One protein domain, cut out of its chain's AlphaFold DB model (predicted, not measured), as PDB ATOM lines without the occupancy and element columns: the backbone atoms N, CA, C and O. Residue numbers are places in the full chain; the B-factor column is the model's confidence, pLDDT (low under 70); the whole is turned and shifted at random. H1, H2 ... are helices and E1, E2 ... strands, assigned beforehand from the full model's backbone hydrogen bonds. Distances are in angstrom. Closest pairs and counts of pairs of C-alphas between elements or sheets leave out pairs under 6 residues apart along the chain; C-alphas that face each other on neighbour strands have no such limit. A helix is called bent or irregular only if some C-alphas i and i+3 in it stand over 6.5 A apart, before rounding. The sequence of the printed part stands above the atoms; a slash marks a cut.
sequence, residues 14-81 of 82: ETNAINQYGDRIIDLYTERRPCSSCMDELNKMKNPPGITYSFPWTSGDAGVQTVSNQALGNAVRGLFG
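Overview. This is residues 14 to 81 of the 82 residues of an uncharacterized protein of Propionibacterium acidifaciens (UniProt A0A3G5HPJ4). Picture a small body with one long helical arm: two parallel strands side by side, E1 and E2, have H2 over one face and H1 alongside H2, toward the E1 edge, while H3 sticks out far from them. Residues 60 to 81, of which 62 to 80 belong to H3, stand free and make much of the length; the body without them spans 26 by 17 by 16 A. The printed part has 68 residues, with three named helices and two named strands in the order H1, E1, H2, E2, H3, a mixed class of helices and strands. The whole is loose, with a radius of gyration of the C-alphas of 15.8 A, and its C-alphas span 49 by 23 by 17 A.

Along the chain. Find C-alpha 14 at (139.738, 117.689, -18.163); H1 runs from there through residues 14 to 24, 13.4 A from first to last C-alpha. H1 is irregular: C-alphas 20 and 23 are 9.8 A apart. Next come E1, residues 27 to 32, 14.5 A long, and H2, residues 36 to 43, 10.4 A long. Look for C-alpha 50 at (135.913, 130.071, -18.859), where E2 begins; it takes residues 50 to 55 and is 15.5 A long. H3, residues 62 to 80, is 25.3 A long and ends with C-alpha 80 at (168.478, 105.125, -12.246).

Arrangement. Start at the sheet, where E1 and E2 are parallel neighbours with 18 degrees between their directions. C-alphas 27 and 50 face each other at 4.6 A; N 28 and O 50 are within hydrogen-bond range at 2.8 A, and so are N 52 and O 28 at 2.9 A. E1, H2 and E2 form a strand-helix-strand unit, two parallel neighbour strands with a helix between them along the chain, and its crossover is right-handed. From H2, look to H1: they only just touch, with 3 pairs of C-alphas within 8 A, the closest those of Glu 14 and Cys 38 at 6.4 A. These two helices run the same way at a shallow tilt of 10 degrees. H1 and E2 are apart, and H3 is apart from H1, H2 and E1. In H2 and H3 every O i to N i+4 pair is within hydrogen-bond range, while in H1 it is 5 of 7.

Size, cuts and confidence. The two C-alphas farthest apart are those of Lys 46 and Gly 81, at 49.4 A. The printed part has no cut, and no link is long: H1 to E1 and E1 to H2 are tight, H2 to E2 and E2 to H3 short. The mean pLDDT of the printed part is 82.1; look for values under 70 at residues 58 to 69 and at residue 81.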
ATOM      1  N   GLU A  14     140.990 117.019 -17.836       88.19
ATOM      2  CA  GLU A  14     139.738 117.689 -18.163       88.19
ATOM      3  C   GLU A  14     138.544 116.741 -18.032       88.19
ATOM      4  O   GLU A  14     137.573 117.074 -17.359       88.19
ATOM      5  N   THR A  15     138.638 115.523 -18.572       88.88
ATOM      6  CA  THR A  15     137.586 114.501 -18.431       88.88
ATOM      7  C   THR A  15     137.367 114.133 -16.964       88.88
ATOM      8  O   THR A  15     136.231 114.013 -16.506       88.88
ATOM      9  N   ASN A  16     138.446 114.017 -16.184       89.00
ATOM     10  CA  ASN A  16     138.336 113.770 -14.747       89.00
ATOM     11  C   ASN A  16     137.676 114.943 -14.011       89.00
ATOM     12  O   ASN A  16     136.843 114.714 -13.134       89.00
ATOM     13  N   ALA A  17     137.997 116.184 -14.385       89.50
ATOM     14  CA  ALA A  17     137.350 117.364 -13.824       89.50
ATOM     15  C   ALA A  17     135.840 117.362 -14.110       89.50
ATOM     16  O   ALA A  17     135.045 117.519 -13.182       89.50
ATOM     17  N   ILE A  18     135.445 117.121 -15.365       89.88
ATOM     18  CA  ILE A  18     134.037 117.048 -15.782       89.88
ATOM     19  C   ILE A  18     133.302 115.968 -14.984       89.88
ATOM     20  O   ILE A  18     132.265 116.249 -14.393       89.88
ATOM     21  N   ASN A  19     133.859 114.760 -14.895       89.38
ATOM     22  CA  ASN A  19     133.226 113.655 -14.175       89.38
ATOM     23  C   ASN A  19     133.060 113.940 -12.676       89.38
ATOM     24  O   ASN A  19     132.066 113.544 -12.071       89.38
ATOM     25  N   GLN A  20     134.030 114.617 -12.061       89.19
ATOM     26  CA  GLN A  20     134.022 114.851 -10.621       89.19
ATOM     27  C   GLN A  20     133.158 116.055 -10.217       89.19
ATOM     28  O   GLN A  20     132.501 116.035  -9.170       89.19
ATOM     29  N   TYR A  21     133.154 117.111 -11.029       90.56
ATOM     30  CA  TYR A  21     132.555 118.394 -10.661       90.56
ATOM     31  C   TYR A  21     131.348 118.764 -11.525       90.56
ATOM     32  O   TYR A  21     130.410 119.375 -10.999       90.56
ATOM     33  N   GLY A  22     131.313 118.333 -12.787       90.19
ATOM     34  CA  GLY A  22     130.237 118.617 -13.734       90.19
ATOM     35  C   GLY A  22     130.002 120.116 -13.897       90.19
ATOM     36  O   GLY A  22     130.937 120.910 -13.834       90.19
ATOM     37  N   ASP A  23     128.737 120.519 -14.004       91.56
ATOM     38  CA  ASP A  23     128.304 121.918 -14.192       91.56
ATOM     39  C   ASP A  23     128.677 122.885 -13.047       91.56
ATOM     40  O   ASP A  23     128.319 124.061 -13.077       91.56
ATOM     41  N   ARG A  24     129.376 122.411 -12.008       90.88
ATOM     42  CA  ARG A  24     129.927 123.258 -10.938       90.88
ATOM     43  C   ARG A  24     131.238 123.940 -11.335       90.88
ATOM     44  O   ARG A  24     131.717 124.786 -10.584       90.88
ATOM     45  N   ILE A  25     131.837 123.563 -12.467       91.38
ATOM     46  CA  ILE A  25     133.035 124.217 -12.999       91.38
ATOM     47  C   ILE A  25     132.605 125.522 -13.675       91.38
ATOM     48  O   ILE A  25     131.885 125.495 -14.665       91.38
ATOM     49  N   ILE A  26     133.048 126.652 -13.128       92.81
ATOM     50  CA  ILE A  26     132.787 127.993 -13.682       92.81
ATOM     51  C   ILE A  26     134.003 128.477 -14.475       92.81
ATOM     52  O   ILE A  26     133.861 128.976 -15.585       92.81
ATOM     53  N   ASP A  27     135.198 128.247 -13.930       93.75
ATOM     54  CA  ASP A  27     136.478 128.530 -14.571       93.75
ATOM     55  C   ASP A  27     137.372 127.289 -14.503       93.75
ATOM     56  O   ASP A  27     137.430 126.599 -13.479       93.75
ATOM     57  N   LEU A  28     138.086 127.016 -15.593       92.62
ATOM     58  CA  LEU A  28     139.061 125.939 -15.706       92.62
ATOM     59  C   LEU A  28     140.435 126.519 -16.041       92.62
ATOM     60  O   LEU A  28     140.662 127.050 -17.130       92.62
ATOM     61  N   TYR A  29     141.369 126.345 -15.111       91.75
ATOM     62  CA  TYR A  29     142.784 126.627 -15.321       91.75
ATOM     63  C   TYR A  29     143.515 125.314 -15.579       91.75
ATOM     64  O   TYR A  29     143.488 124.411 -14.743       91.75
ATOM     65  N   THR A  30     144.166 125.205 -16.730       87.75
ATOM     66  CA  THR A  30     144.926 124.013 -17.127       87.75
ATOM     67  C   THR A  30     146.306 124.408 -17.641       87.75
ATOM     68  O   THR A  30     146.516 125.518 -18.120       87.75
ATOM     69  N   GLU A  31     147.281 123.511 -17.528       84.75
ATOM     70  CA  GLU A  31     148.639 123.773 -18.009       84.75
ATOM     71  C   GLU A  31     148.639 124.013 -19.529       84.75
ATOM     72  O   GLU A  31     149.150 125.023 -20.017       84.75
ATOM     73  N   ARG A  32     148.013 123.109 -20.286       83.56
ATOM     74  CA  ARG A  32     147.899 123.178 -21.746       83.56
ATOM     75  C   ARG A  32     146.446 123.341 -22.143       83.56
ATOM     76  O   ARG A  32     145.568 122.783 -21.491       83.56
ATOM     77  N   ARG A  33     146.195 124.050 -23.245       87.19
ATOM     78  CA  ARG A  33     144.867 124.103 -23.862       87.19
ATOM     79  C   ARG A  33     144.360 122.666 -24.047       87.19
ATOM     80  O   ARG A  33     145.130 121.855 -24.561       87.19
ATOM     81  N   PRO A  34     143.105 122.357 -23.689       88.88
ATOM     82  CA  PRO A  34     142.566 121.018 -23.871       88.88
ATOM     83  C   PRO A  34     142.585 120.573 -25.337       88.88
ATOM     84  O   PRO A  34     142.522 121.398 -26.256       88.88
ATOM     85  N   CYS A  35     142.647 119.259 -25.557       86.06
ATOM     86  CA  CYS A  35     142.512 118.684 -26.894       86.06
ATOM     87  C   CYS A  35     141.135 119.001 -27.493       86.06
ATOM     88  O   CYS A  35     140.209 119.363 -26.767       86.06
ATOM     89  N   SER A  36     140.973 118.859 -28.812       88.88
ATOM     90  CA  SER A  36     139.702 119.178 -29.483       88.88
ATOM     91  C   SER A  36     138.513 118.432 -28.872       88.88
ATOM     92  O   SER A  36     137.497 119.054 -28.593       88.88
ATOM     93  N   SER A  37     138.661 117.139 -28.564       89.12
ATOM     94  CA  SER A  37     137.587 116.360 -27.936       89.12
ATOM     95  C   SER A  37     137.262 116.835 -26.518       89.12
ATOM     96  O   SER A  37     136.091 116.932 -26.170       89.12
ATOM     97  N   CYS A  38     138.266 117.192 -25.707       90.06
ATOM     98  CA  CYS A  38     138.031 117.740 -24.368       90.06
ATOM     99  C   CYS A  38     137.403 119.138 -24.426       90.06
ATOM    100  O   CYS A  38     136.523 119.442 -23.627       90.06
ATOM    101  N   MET A  39     137.811 119.980 -25.382       92.06
ATOM    102  CA  MET A  39     137.157 121.270 -25.627       92.06
ATOM    103  C   MET A  39     135.684 121.079 -25.996       92.06
ATOM    104  O   MET A  39     134.832 121.794 -25.474       92.06
ATOM    105  N   ASP A  40     135.372 120.111 -26.858       93.94
ATOM    106  CA  ASP A  40     133.994 119.826 -27.262       93.94
ATOM    107  C   ASP A  40     133.134 119.344 -26.090       93.94
ATOM    108  O   ASP A  40     131.967 119.718 -25.998       93.94
ATOM    109  N   GLU A  41     133.683 118.528 -25.188       93.00
ATOM    110  CA  GLU A  41     132.987 118.105 -23.966       93.00
ATOM    111  C   GLU A  41     132.713 119.285 -23.026       93.00
ATOM    112  O   GLU A  41     131.579 119.457 -22.581       93.00
ATOM    113  N   LEU A  42     133.714 120.138 -22.782       93.25
ATOM    114  CA  LEU A  42     133.570 121.331 -21.939       93.25
ATOM    115  C   LEU A  42     132.540 122.318 -22.513       93.25
ATOM    116  O   LEU A  42     131.733 122.876 -21.774       93.25
ATOM    117  N   ASN A  43     132.511 122.486 -23.836       94.44
ATOM    118  CA  ASN A  43     131.561 123.368 -24.519       94.44
ATOM    119  C   ASN A  43     130.115 122.845 -24.511       94.44
ATOM    120  O   ASN A  43     129.189 123.622 -24.732       94.44
ATOM    121  N   LYS A  44     129.906 121.543 -24.279       93.81
ATOM    122  CA  LYS A  44     128.571 120.921 -24.182       93.81
ATOM    123  C   LYS A  44     127.974 120.986 -22.777       93.81
ATOM    124  O   LYS A  44     126.819 120.599 -22.601       93.81
ATOM    125  N   MET A  45     128.740 121.435 -21.785       92.44
ATOM    126  CA  MET A  45     128.242 121.611 -20.421       92.44
ATOM    127  C   MET A  45     127.106 122.636 -20.388       92.44
ATOM    128  O   MET A  45     127.048 123.543 -21.219       92.44
ATOM    129  N   LYS A  46     126.204 122.519 -19.405       94.06
ATOM    130  CA  LYS A  46     125.052 123.428 -19.289       94.06
ATOM    131  C   LYS A  46     125.501 124.882 -19.144       94.06
ATOM    132  O   LYS A  46     124.865 125.779 -19.689       94.06
ATOM    133  N   ASN A  47     126.594 125.083 -18.411       90.94
ATOM    134  CA  ASN A  47     127.300 126.348 -18.280       90.94
ATOM    135  C   ASN A  47     128.763 126.109 -18.679       90.94
ATOM    136  O   ASN A  47     129.536 125.638 -17.843       90.94
ATOM    137  N   PRO A  48     129.142 126.362 -19.944       93.75
ATOM    138  CA  PRO A  48     130.515 126.177 -20.391       93.75
ATOM    139  C   PRO A  48     131.475 127.044 -19.566       93.75
ATOM    140  O   PRO A  48     131.215 128.243 -19.411       93.75
ATOM    141  N   PRO A  49     132.564 126.474 -19.026       94.62
ATOM    142  CA  PRO A  49     133.473 127.233 -18.185       94.62
ATOM    143  C   PRO A  49     134.342 128.198 -18.996       94.62
ATOM    144  O   PRO A  49     134.673 127.941 -20.156       94.62
ATOM    145  N   GLY A  50     134.795 129.277 -18.356       95.25
ATOM    146  CA  GLY A  50     135.913 130.071 -18.859       95.25
ATOM    147  C   GLY A  50     137.201 129.248 -18.804       95.25
ATOM    148  O   GLY A  50     137.557 128.728 -17.749       95.25
ATOM    149  N   ILE A  51     137.910 129.094 -19.924       93.69
ATOM    150  CA  ILE A  51     139.114 128.249 -19.988       93.69
ATOM    151  C   ILE A  51     140.351 129.124 -20.154       93.69
ATOM    152  O   ILE A  51     140.491 129.836 -21.148       93.69
ATOM    153  N   THR A  52     141.278 129.015 -19.207       94.06
ATOM    154  CA  THR A  52     142.595 129.654 -19.268       94.06
ATOM    155  C   THR A  52     143.682 128.589 -19.277       94.06
ATOM    156  O   THR A  52     143.656 127.650 -18.480       94.06
ATOM    157  N   TYR A  53     144.658 128.745 -20.167       88.50
ATOM    158  CA  TYR A  53     145.785 127.828 -20.282       88.50
ATOM    159  C   TYR A  53     147.117 128.558 -20.388       88.50
ATOM    160  O   TYR A  53     147.196 129.648 -20.955       88.50
ATOM    161  N   SER A  54     148.173 127.942 -19.858       83.00
ATOM    162  CA  SER A  54     149.531 128.488 -19.943       83.00
ATOM    163  C   SER A  54     150.172 128.238 -21.308       83.00
ATOM    164  O   SER A  54     150.928 129.077 -21.791       83.00
ATOM    165  N   PHE A  55     149.848 127.116 -21.957       78.50
ATOM    166  CA  PHE A  55     150.414 126.734 -23.252       78.50
ATOM    167  C   PHE A  55     149.320 126.378 -24.272       78.50
ATOM    168  O   PHE A  55     148.320 125.760 -23.902       78.50
ATOM    169  N   PRO A  56     149.479 126.733 -25.561       79.94
ATOM    170  CA  PRO A  56     148.500 126.410 -26.596       79.94
ATOM    171  C   PRO A  56     148.389 124.900 -26.848       79.94
ATOM    172  O   PRO A  56     149.273 124.117 -26.490       79.94
ATOM    173  N   TRP A  57     147.299 124.494 -27.511       71.56
ATOM    174  CA  TRP A  57     147.134 123.110 -27.958       71.56
ATOM    175  C   TRP A  57     148.066 122.912 -29.133       71.56
ATOM    176  O   TRP A  57     147.963 123.616 -30.137       71.56
ATOM    177  N   THR A  58     148.954 121.945 -29.009       66.75
ATOM    178  CA  THR A  58     149.821 121.539 -30.095       66.75
ATOM    179  C   THR A  58     149.294 120.216 -30.618       66.75
ATOM    180  O   THR A  58     149.541 119.156 -30.049       66.75
ATOM    181  N   SER A  59     148.511 120.269 -31.698       57.62
ATOM    182  CA  SER A  59     148.182 119.073 -32.471       57.62
ATOM    183  C   SER A  59     149.470 118.584 -33.131       57.62
ATOM    184  O   SER A  59     149.779 118.960 -34.256       57.62
ATOM    185  N   GLY A  60     150.268 117.816 -32.394       52.47
ATOM    186  CA  GLY A  60     151.514 117.276 -32.912       52.47
ATOM    187  C   GLY A  60     152.707 118.236 -32.954       52.47
ATOM    188  O   GLY A  60     153.560 118.024 -33.811       52.47
ATOM    189  N   ASP A  61     152.893 119.166 -31.996       50.97
ATOM    190  CA  ASP A  61     154.290 119.509 -31.645       50.97
ATOM    191  C   ASP A  61     154.872 118.335 -30.864       50.97
ATOM    192  O   ASP A  61     155.114 118.374 -29.652       50.97
ATOM    193  N   ALA A  62     155.164 117.283 -31.627       52.09
ATOM    194  CA  ALA A  62     156.153 116.304 -31.259       52.09
ATOM    195  C   ALA A  62     157.410 117.024 -30.759       52.09
ATOM    196  O   ALA A  62     158.034 116.496 -29.866       52.09
ATOM    197  N   GLY A  63     157.737 118.244 -31.200       53.41
ATOM    198  CA  GLY A  63     158.848 119.035 -30.668       53.41
ATOM    199  C   GLY A  63     158.861 119.134 -29.139       53.41
ATOM    200  O   GLY A  63     159.751 118.581 -28.508       53.41
ATOM    201  N   VAL A  64     157.873 119.783 -28.516       58.53
ATOM    202  CA  VAL A  64     157.902 120.003 -27.056       58.53
ATOM    203  C   VAL A  64     157.663 118.707 -26.290       58.53
ATOM    204  O   VAL A  64     158.339 118.448 -25.302       58.53
ATOM    205  N   GLN A  65     156.726 117.863 -26.730       58.34
ATOM    206  CA  GLN A  65     156.461 116.601 -26.035       58.34
ATOM    207  C   GLN A  65     157.635 115.619 -26.169       58.34
ATOM    208  O   GLN A  65     158.024 115.009 -25.178       58.34
ATOM    209  N   THR A  66     158.243 115.498 -27.353       60.56
ATOM    210  CA  THR A  66     159.442 114.673 -27.578       60.56
ATOM    211  C   THR A  66     160.624 115.246 -26.828       60.56
ATOM    212  O   THR A  66     161.271 114.487 -26.125       60.56
ATOM    213  N   VAL A  67     160.889 116.554 -26.897       62.56
ATOM    214  CA  VAL A  67     162.015 117.166 -26.174       62.56
ATOM    215  C   VAL A  67     161.840 116.996 -24.666       62.56
ATOM    216  O   VAL A  67     162.774 116.547 -24.008       62.56
ATOM    217  N   SER A  68     160.649 117.254 -24.116       64.44
ATOM    218  CA  SER A  68     160.387 117.057 -22.687       64.44
ATOM    219  C   SER A  68     160.475 115.586 -22.280       64.44
ATOM    220  O   SER A  68     161.122 115.278 -21.283       64.44
ATOM    221  N   ASN A  69     159.903 114.656 -23.053       69.31
ATOM    222  CA  ASN A  69     159.971 113.222 -22.751       69.31
ATOM    223  C   ASN A  69     161.385 112.652 -22.929       69.31
ATOM    224  O   ASN A  69     161.796 111.779 -22.170       69.31
ATOM    225  N   GLN A  70     162.147 113.142 -23.905       71.94
ATOM    226  CA  GLN A  70     163.526 112.739 -24.155       71.94
ATOM    227  C   GLN A  70     164.454 113.288 -23.069       71.94
ATOM    228  O   GLN A  70     165.270 112.536 -22.539       71.94
ATOM    229  N   ALA A  71     164.298 114.556 -22.683       72.06
ATOM    230  CA  ALA A  71     165.031 115.158 -21.574       72.06
ATOM    231  C   ALA A  71     164.717 114.446 -20.251       72.06
ATOM    232  O   ALA A  71     165.638 114.044 -19.539       72.06
ATOM    233  N   LEU A  72     163.434 114.206 -19.963       77.06
ATOM    234  CA  LEU A  72     162.999 113.485 -18.768       77.06
ATOM    235  C   LEU A  72     163.507 112.037 -18.770       77.06
ATOM    236  O   LEU A  72     164.066 111.581 -17.778       77.06
ATOM    237  N   GLY A  73     163.392 111.327 -19.894       76.19
ATOM    238  CA  GLY A  73     163.888 109.959 -20.038       76.19
ATOM    239  C   GLY A  73     165.409 109.851 -19.903       76.19
ATOM    240  O   GLY A  73     165.902 108.895 -19.306       76.19
ATOM    241  N   ASN A  74     166.161 110.832 -20.409       82.50
ATOM    242  CA  ASN A  74     167.612 110.901 -20.235       82.50
ATOM    243  C   ASN A  74     167.995 111.195 -18.780       82.50
ATOM    244  O   ASN A  74     168.907 110.555 -18.263       82.50
ATOM    245  N   ALA A  75     167.285 112.102 -18.106       78.44
ATOM    246  CA  ALA A  75     167.504 112.387 -16.691       78.44
ATOM    247  C   ALA A  75     167.212 111.154 -15.820       78.44
ATOM    248  O   ALA A  75     168.031 110.782 -14.984       78.44
ATOM    249  N   VAL A  76     166.095 110.461 -16.064       81.44
ATOM    250  CA  VAL A  76     165.741 109.215 -15.366       81.44
ATOM    251  C   VAL A  76     166.784 108.123 -15.621       81.44
ATOM    252  O   VAL A  76     167.224 107.483 -14.671       81.44
ATOM    253  N   ARG A  77     167.251 107.936 -16.864       80.56
ATOM    254  CA  ARG A  77     168.351 106.997 -17.163       80.56
ATOM    255  C   ARG A  77     169.665 107.392 -16.488       80.56
ATOM    256  O   ARG A  77     170.362 106.515 -16.003       80.56
ATOM    257  N   GLY A  78     169.995 108.678 -16.413       82.69
ATOM    258  CA  GLY A  78     171.190 109.145 -15.704       82.69
ATOM    259  C   GLY A  78     171.126 108.923 -14.189       82.69
ATOM    260  O   GLY A  78     172.156 108.710 -13.561       82.69
ATOM    261  N   LEU A  79     169.923 108.950 -13.608       81.69
ATOM    262  CA  LEU A  79     169.707 108.775 -12.169       81.69
ATOM    263  C   LEU A  79     169.527 107.308 -11.749       81.69
ATOM    264  O   LEU A  79     169.913 106.945 -10.642       81.69
ATOM    265  N   PHE A  80     168.935 106.475 -12.607       84.94
ATOM    266  CA  PHE A  80     168.478 105.125 -12.246       84.94
ATOM    267  C   PHE A  80     168.902 104.028 -13.232       84.94
ATOM    268  O   PHE A  80     168.616 102.856 -13.003       84.94
ATOM    269  N   GLY A  81     169.553 104.386 -14.338       60.75
ATOM    270  CA  GLY A  81     170.015 103.443 -15.351       60.75
ATOM    271  C   GLY A  81     171.357 102.830 -14.975       60.75
ATOM    272  O   GLY A  81     172.407 103.397 -15.276       60.75
TER     273      GLY A  81